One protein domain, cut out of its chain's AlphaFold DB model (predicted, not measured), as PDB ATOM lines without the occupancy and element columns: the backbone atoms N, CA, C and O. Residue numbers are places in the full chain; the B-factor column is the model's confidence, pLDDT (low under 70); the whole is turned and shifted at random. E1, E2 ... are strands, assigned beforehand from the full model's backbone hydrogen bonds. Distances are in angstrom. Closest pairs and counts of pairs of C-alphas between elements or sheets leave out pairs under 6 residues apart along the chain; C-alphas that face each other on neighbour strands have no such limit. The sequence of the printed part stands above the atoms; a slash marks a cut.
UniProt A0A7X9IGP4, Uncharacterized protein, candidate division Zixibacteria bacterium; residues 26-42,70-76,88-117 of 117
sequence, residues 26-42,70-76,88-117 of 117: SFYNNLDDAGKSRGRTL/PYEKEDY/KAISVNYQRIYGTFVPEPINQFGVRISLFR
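This is residues 26 to 42, 70 to 76 and 88 to 117 of the 117 residues of an uncharacterized protein of candidate division Zixibacteria bacterium (UniProt A0A7X9IGP4). A long, bowed hairpin, E4 and E5, makes one side of a loose frame; a smaller hairpin, E1 and E2, is set off from it, with the short strand E3 between E2 and the E4 end at Gly 99. The 54 printed residues hold five named strands, E1 to E5 in chain order, and no named helix: all strand, both two-stranded sheets antiparallel. The whole is extended, radius of gyration of the C-alphas 16.9 A, spanning 45 by 32 by 18 A.

E4, residues 90 to 99, and E5, residues 106 to 113, form an antiparallel hairpin at 152 degrees; N 95 and O 108 are 2.8 A apart, within hydrogen-bond range. E3, residues 74 to 76, comes closest to E4 at the C-alphas of Tyr 76 and Gly 99, 5.5 A. E3 pairs with no named strand. E2, residues 37 to 42, and E3 are near each other. E1, residues 26 to 31, and E2 form an antiparallel hairpin at 168 degrees; N 28 and O 41 are 2.8 A apart. E1 and E4 are apart.

E4 is 27.7 A long, E5 21.6 A, E1 15.6 A, E2 14.9 A and E3 6.9 A. C-alpha 26 is at (-26.755, -25.078, -17.135), C-alpha 113 at (-12.729, -29.170, 4.678).

Residues 43 to 69 and 77 to 87 are not printed; the gaps are 18.0 A and 34.2 A between C-alphas. Residues 70 to 72 and 117 are under pLDDT 70.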
ATOM      1  N   SER A  26     -25.914 -23.896 -17.036       97.62
ATOM      2  CA  SER A  26     -26.755 -25.078 -17.135       97.62
ATOM      3  C   SER A  26     -28.217 -24.675 -17.217       97.62
ATOM      4  O   SER A  26     -28.668 -23.751 -16.544       97.62
ATOM      5  N   PHE A  27     -28.970 -25.362 -18.070       97.38
ATOM      6  CA  PHE A  27     -30.403 -25.147 -18.212       97.38
ATOM      7  C   PHE A  27     -31.136 -26.459 -17.988       97.38
ATOM      8  O   PHE A  27     -30.914 -27.439 -18.701       97.38
ATOM      9  N   TYR A  28     -32.028 -26.460 -17.008       95.88
ATOM     10  CA  TYR A  28     -32.759 -27.635 -16.575       95.88
ATOM     11  C   TYR A  28     -34.247 -27.476 -16.852       95.88
ATOM     12  O   TYR A  28     -34.835 -26.408 -16.671       95.88
ATOM     13  N   ASN A  29     -34.869 -28.578 -17.264       95.38
ATOM     14  CA  ASN A  29     -36.311 -28.746 -17.192       95.38
ATOM     15  C   ASN A  29     -36.595 -29.677 -16.017       95.38
ATOM     16  O   ASN A  29     -36.231 -30.853 -16.058       95.38
ATOM     17  N   ASN A  30     -37.214 -29.141 -14.976       93.81
ATOM     18  CA  ASN A  30     -37.471 -29.880 -13.754       93.81
ATOM     19  C   ASN A  30     -38.724 -30.727 -13.963       93.81
ATOM     20  O   ASN A  30     -39.747 -30.220 -14.428       93.81
ATOM     21  N   LEU A  31     -38.649 -32.014 -13.642       94.31
ATOM     22  CA  LEU A  31     -39.772 -32.944 -13.700       94.31
ATOM     23  C   LEU A  31     -39.959 -33.577 -12.319       94.31
ATOM     24  O   LEU A  31     -38.981 -33.776 -11.603       94.31
ATOM     25  N   ASP A  32     -41.196 -33.894 -11.945       93.00
ATOM     26  CA  ASP A  32     -41.443 -34.767 -10.794       93.00
ATOM     27  C   ASP A  32     -41.261 -36.250 -11.144       93.00
ATOM     28  O   ASP A  32     -41.057 -36.613 -12.304       93.00
ATOM     29  N   ASP A  33     -41.392 -37.118 -10.140       96.75
ATOM     30  CA  ASP A  33     -41.267 -38.573 -10.296       96.75
ATOM     31  C   ASP A  33     -42.297 -39.177 -11.272       96.75
ATOM     32  O   ASP A  33     -42.111 -40.286 -11.771       96.75
ATOM     33  N   ALA A  34     -43.385 -38.456 -11.568       96.56
ATOM     34  CA  ALA A  34     -44.387 -38.842 -12.560       96.56
ATOM     35  C   ALA A  34     -44.100 -38.261 -13.961       96.56
ATOM     36  O   ALA A  34     -44.917 -38.420 -14.871       96.56
ATOM     37  N   GLY A  35     -42.968 -37.573 -14.144       93.88
ATOM     38  CA  GLY A  35     -42.551 -36.942 -15.395       93.88
ATOM     39  C   GLY A  35     -43.278 -35.633 -15.716       93.88
ATOM     40  O   GLY A  35     -43.167 -35.136 -16.839       93.88
ATOM     41  N   LYS A  36     -44.044 -35.060 -14.779       91.94
ATOM     42  CA  LYS A  36     -44.738 -33.783 -14.995       91.94
ATOM     43  C   LYS A  36     -43.787 -32.623 -14.760       91.94
ATOM     44  O   LYS A  36     -43.010 -32.641 -13.812       91.94
ATOM     45  N   SER A  37     -43.892 -31.588 -15.592       91.94
ATOM     46  CA  SER A  37     -43.056 -30.395 -15.449       91.94
ATOM     47  C   SER A  37     -43.292 -29.695 -14.113       91.94
ATOM     48  O   SER A  37     -44.427 -29.435 -13.712       91.94
ATOM     49  N   ARG A  38     -42.179 -29.375 -13.462       91.81
ATOM     50  CA  ARG A  38     -42.034 -28.566 -12.254       91.81
ATOM     51  C   ARG A  38     -41.257 -27.291 -12.565       91.81
ATOM     52  O   ARG A  38     -40.486 -26.822 -11.746       91.81
ATOM     53  N   GLY A  39     -41.416 -26.771 -13.779       93.56
ATOM     54  CA  GLY A  39     -40.739 -25.558 -14.204       93.56
ATOM     55  C   GLY A  39     -39.343 -25.798 -14.763       93.56
ATOM     56  O   GLY A  39     -38.992 -26.896 -15.198       93.56
ATOM     57  N   ARG A  40     -38.565 -24.723 -14.823       95.31
ATOM     58  CA  ARG A  40     -37.239 -24.678 -15.443       95.31
ATOM     59  C   ARG A  40     -36.273 -23.909 -14.560       95.31
ATOM     60  O   ARG A  40     -36.698 -22.983 -13.874       95.31
ATOM     61  N   THR A  41     -34.996 -24.252 -14.650       96.31
ATOM     62  CA  THR A  41     -33.924 -23.574 -13.914       96.31
ATOM     63  C   THR A  41     -32.804 -23.194 -14.865       96.31
ATOM     64  O   THR A  41     -32.354 -24.019 -15.658       96.31
ATOM     65  N   LEU A  42     -32.350 -21.949 -14.786       96.94
ATOM     66  CA  LEU A  42     -31.068 -21.520 -15.327       96.94
ATOM     67  C   LEU A  42     -30.093 -21.424 -14.161       96.94
ATOM     68  O   LEU A  42     -30.295 -20.605 -13.270       96.94
ATOM     69  N   PRO A  70     -45.849 -23.287  -7.113       69.31
ATOM     70  CA  PRO A  70     -47.199 -22.951  -7.573       69.31
ATOM     71  C   PRO A  70     -47.695 -21.560  -7.129       69.31
ATOM     72  O   PRO A  70     -48.619 -21.025  -7.750       69.31
ATOM     73  N   TYR A  71     -47.114 -20.985  -6.080       69.88
ATOM     74  CA  TYR A  71     -47.428 -19.674  -5.512       69.88
ATOM     75  C   TYR A  71     -46.421 -18.600  -5.945       69.88
ATOM     76  O   TYR A  71     -46.831 -17.465  -6.195       69.88
ATOM     77  N   GLU A  72     -45.149 -18.962  -6.127       69.50
ATOM     78  CA  GLU A  72     -44.102 -18.075  -6.653       69.50
ATOM     79  C   GLU A  72     -43.596 -18.551  -8.017       69.50
ATOM     80  O   GLU A  72     -42.787 -19.464  -8.168       69.50
ATOM     81  N   LYS A  73     -44.101 -17.903  -9.069       76.69
ATOM     82  CA  LYS A  73     -43.792 -18.296 -10.450       76.69
ATOM     83  C   LYS A  73     -42.348 -18.020 -10.852       76.69
ATOM     84  O   LYS A  73     -41.895 -18.610 -11.830       76.69
ATOM     85  N   GLU A  74     -41.668 -17.128 -10.147       86.31
ATOM     86  CA  GLU A  74     -40.293 -16.729 -10.412       86.31
ATOM     87  C   GLU A  74     -39.572 -16.633  -9.074       86.31
ATOM     88  O   GLU A  74     -39.978 -15.861  -8.211       86.31
ATOM     89  N   ASP A  75     -38.529 -17.434  -8.917       90.94
ATOM     90  CA  ASP A  75     -37.666 -17.452  -7.741       90.94
ATOM     91  C   ASP A  75     -36.223 -17.367  -8.225       90.94
ATOM     92  O   ASP A  75     -35.882 -17.854  -9.306       90.94
ATOM     93  N   TYR A  76     -35.367 -16.707  -7.462       93.25
ATOM     94  CA  TYR A  76     -33.950 -16.720  -7.746       93.25
ATOM     95  C   TYR A  76     -33.125 -16.762  -6.476       93.25
ATOM     96  O   TYR A  76     -33.527 -16.325  -5.394       93.25
ATOM     97  N   LYS A  88      -3.577 -26.825   4.508       90.12
ATOM     98  CA  LYS A  88      -3.825 -28.126   3.850       90.12
ATOM     99  C   LYS A  88      -5.225 -28.198   3.207       90.12
ATOM    100  O   LYS A  88      -5.448 -27.558   2.186       90.12
ATOM    101  N   ALA A  89      -6.127 -28.985   3.793       92.38
ATOM    102  CA  ALA A  89      -7.501 -29.209   3.352       92.38
ATOM    103  C   ALA A  89      -8.512 -28.213   3.948       92.38
ATOM    104  O   ALA A  89      -9.694 -28.297   3.645       92.38
ATOM    105  N   ILE A  90      -8.069 -27.312   4.823       95.38
ATOM    106  CA  ILE A  90      -8.915 -26.381   5.561       95.38
ATOM    107  C   ILE A  90      -8.886 -25.015   4.882       95.38
ATOM    108  O   ILE A  90      -7.817 -24.428   4.663       95.38
ATOM    109  N   SER A  91     -10.078 -24.487   4.638       96.69
ATOM    110  CA  SER A  91     -10.311 -23.130   4.157       96.69
ATOM    111  C   SER A  91     -11.306 -22.419   5.064       96.69
ATOM    112  O   SER A  91     -12.170 -23.056   5.660       96.69
ATOM    113  N   VAL A  92     -11.217 -21.098   5.144       97.44
ATOM    114  CA  VAL A  92     -12.293 -20.261   5.691       97.44
ATOM    115  C   VAL A  92     -13.037 -19.606   4.540       97.44
ATOM    116  O   VAL A  92     -12.430 -19.322   3.504       97.44
ATOM    117  N   ASN A  93     -14.335 -19.376   4.694       97.31
ATOM    118  CA  ASN A  93     -15.113 -18.658   3.697       97.31
ATOM    119  C   ASN A  93     -16.001 -17.587   4.318       97.31
ATOM    120  O   ASN A  93     -16.479 -17.714   5.446       97.31
ATOM    121  N   TYR A  94     -16.234 -16.554   3.523       97.56
ATOM    122  CA  TYR A  94     -17.314 -15.605   3.709       97.56
ATOM    123  C   TYR A  94     -18.194 -15.653   2.469       97.56
ATOM    124  O   TYR A  94     -17.677 -15.597   1.357       97.56
ATOM    125  N   GLN A  95     -19.503 -15.752   2.659       98.00
ATOM    126  CA  GLN A  95     -20.472 -15.878   1.583       98.00
ATOM    127  C   GLN A  95     -21.652 -14.943   1.825       98.00
ATOM    128  O   GLN A  95     -22.194 -14.868   2.930       98.00
ATOM    129  N   ARG A  96     -22.034 -14.210   0.782       97.69
ATOM    130  CA  ARG A  96     -23.211 -13.345   0.745       97.69
ATOM    131  C   ARG A  96     -24.256 -13.995  -0.148       97.69
ATOM    132  O   ARG A  96     -23.955 -14.368  -1.277       97.69
ATOM    133  N   ILE A  97     -25.469 -14.101   0.369       97.19
ATOM    134  CA  ILE A  97     -26.597 -14.801  -0.242       97.19
ATOM    135  C   ILE A  97     -27.725 -13.797  -0.475       97.19
ATOM    136  O   ILE A  97     -28.162 -13.153   0.476       97.19
ATOM    137  N   TYR A  98     -28.216 -13.706  -1.705       96.88
ATOM    138  CA  TYR A  98     -29.432 -12.991  -2.081       96.88
ATOM    139  C   TYR A  98     -30.432 -14.004  -2.623       96.88
ATOM    140  O   TYR A  98     -30.072 -14.799  -3.480       96.88
ATOM    141  N   GLY A  99     -31.678 -13.977  -2.171       94.56
ATOM    142  CA  GLY A  99     -32.707 -14.829  -2.752       94.56
ATOM    143  C   GLY A  99     -34.099 -14.339  -2.409       94.56
ATOM    144  O   GLY A  99     -34.273 -13.636  -1.418       94.56
ATOM    145  N   THR A 100     -35.077 -14.700  -3.229       92.19
ATOM    146  CA  THR A 100     -36.492 -14.339  -3.038       92.19
ATOM    147  C   THR A 100     -37.121 -15.014  -1.819       92.19
ATOM    148  O   THR A 100     -38.001 -14.440  -1.185       92.19
ATOM    149  N   PHE A 101     -36.589 -16.166  -1.402       86.00
ATOM    150  CA  PHE A 101     -37.021 -16.907  -0.213       86.00
ATOM    151  C   PHE A 101     -36.596 -16.276   1.133       86.00
ATOM    152  O   PHE A 101     -36.973 -16.783   2.192       86.00
ATOM    153  N   VAL A 102     -35.812 -15.189   1.129       88.81
ATOM    154  CA  VAL A 102     -35.456 -14.423   2.336       88.81
ATOM    155  C   VAL A 102     -35.649 -12.919   2.127       88.81
ATOM    156  O   VAL A 102     -35.274 -12.388   1.087       88.81
ATOM    157  N   PRO A 103     -36.184 -12.185   3.120       92.00
ATOM    158  CA  PRO A 103     -36.467 -10.755   2.964       92.00
ATOM    159  C   PRO A 103     -35.203  -9.886   2.914       92.00
ATOM    160  O   PRO A 103     -35.228  -8.779   2.381       92.00
ATOM    161  N   GLU A 104     -34.096 -10.370   3.479       96.25
ATOM    162  CA  GLU A 104     -32.820  -9.666   3.536       96.25
ATOM    163  C   GLU A 104     -31.675 -10.616   3.177       96.25
ATOM    164  O   GLU A 104     -31.774 -11.824   3.422       96.25
ATOM    165  N   PRO A 105     -30.552 -10.109   2.639       96.75
ATOM    166  CA  PRO A 105     -29.481 -10.990   2.217       96.75
ATOM    167  C   PRO A 105     -28.686 -11.532   3.413       96.75
ATOM    168  O   PRO A 105     -28.367 -10.803   4.361       96.75
ATOM    169  N   ILE A 106     -28.300 -12.806   3.345       97.38
ATOM    170  CA  ILE A 106     -27.617 -13.528   4.427       97.38
ATOM    171  C   ILE A 106     -26.098 -13.359   4.308       97.38
ATOM    172  O   ILE A 106     -25.536 -13.405   3.215       97.38
ATOM    173  N   ASN A 107     -25.430 -13.185   5.451       98.00
ATOM    174  CA  ASN A 107     -23.977 -13.301   5.586       98.00
ATOM    175  C   ASN A 107     -23.642 -14.631   6.254       98.00
ATOM    176  O   ASN A 107     -24.050 -14.866   7.390       98.00
ATOM    177  N   GLN A 108     -22.867 -15.472   5.581       97.62
ATOM    178  CA  GLN A 108     -22.423 -16.752   6.108       97.62
ATOM    179  C   GLN A 108     -20.902 -16.760   6.248       97.62
ATOM    180  O   GLN A 108     -20.172 -16.484   5.298       97.62
ATOM    181  N   PHE A 109     -20.426 -17.094   7.444       98.19
ATOM    182  CA  PHE A 109     -19.015 -17.335   7.730       98.19
ATOM    183  C   PHE A 109     -18.837 -18.818   8.020       98.19
ATOM    184  O   PHE A 109     -19.620 -19.394   8.776       98.19
ATOM    185  N   GLY A 110     -17.825 -19.437   7.423       96.94
ATOM    186  CA  GLY A 110     -17.669 -20.881   7.500       96.94
ATOM    187  C   GLY A 110     -16.227 -21.355   7.470       96.94
ATOM    188  O   GLY A 110     -15.296 -20.627   7.119       96.94
ATOM    189  N   VAL A 111     -16.070 -22.619   7.852       96.88
ATOM    190  CA  VAL A 111     -14.850 -23.405   7.683       96.88
ATOM    191  C   VAL A 111     -15.190 -24.555   6.745       96.88
ATOM    192  O   VAL A 111     -16.166 -25.270   6.961       96.88
ATOM    193  N   ARG A 112     -14.387 -24.735   5.700       95.44
ATOM    194  CA  ARG A 112     -14.540 -25.791   4.697       95.44
ATOM    195  C   ARG A 112     -13.394 -26.788   4.824       95.44
ATOM    196  O   ARG A 112     -12.253 -26.388   5.053       95.44
ATOM    197  N   ILE A 113     -13.702 -28.072   4.659       95.31
ATOM    198  CA  ILE A 113     -12.729 -29.170   4.678       95.31
ATOM    199  C   ILE A 113     -12.822 -29.921   3.346       95.31
ATOM    200  O   ILE A 113     -13.838 -30.545   3.054       95.31
ATOM    201  N   SER A 114     -11.764 -29.874   2.538       89.88
ATOM    202  CA  SER A 114     -11.655 -30.636   1.289       89.88
ATOM    203  C   SER A 114     -11.223 -32.074   1.584       89.88
ATOM    204  O   SER A 114     -10.087 -32.313   1.988       89.88
ATOM    205  N   LEU A 115     -12.122 -33.038   1.384       86.44
ATOM    206  CA  LEU A 115     -11.865 -34.449   1.708       86.44
ATOM    207  C   LEU A 115     -11.023 -35.185   0.654       86.44
ATOM    208  O   LEU A 115     -10.405 -36.198   0.973       86.44
ATOM    209  N   PHE A 116     -10.956 -34.664  -0.571       75.56
ATOM    210  CA  PHE A 116     -10.209 -35.260  -1.677       75.56
ATOM    211  C   PHE A 116      -9.429 -34.158  -2.402       75.56
ATOM    212  O   PHE A 116      -9.985 -33.097  -2.691       75.56
ATOM    213  N   ARG A 117      -8.134 -34.391  -2.626       56.03
ATOM    214  CA  ARG A 117      -7.230 -33.546  -3.413       56.03
ATOM    215  C   ARG A 117      -6.620 -34.380  -4.520       56.03
ATOM    216  O   ARG A 117      -6.272 -35.542  -4.216       56.03
TER     217      ARG A 117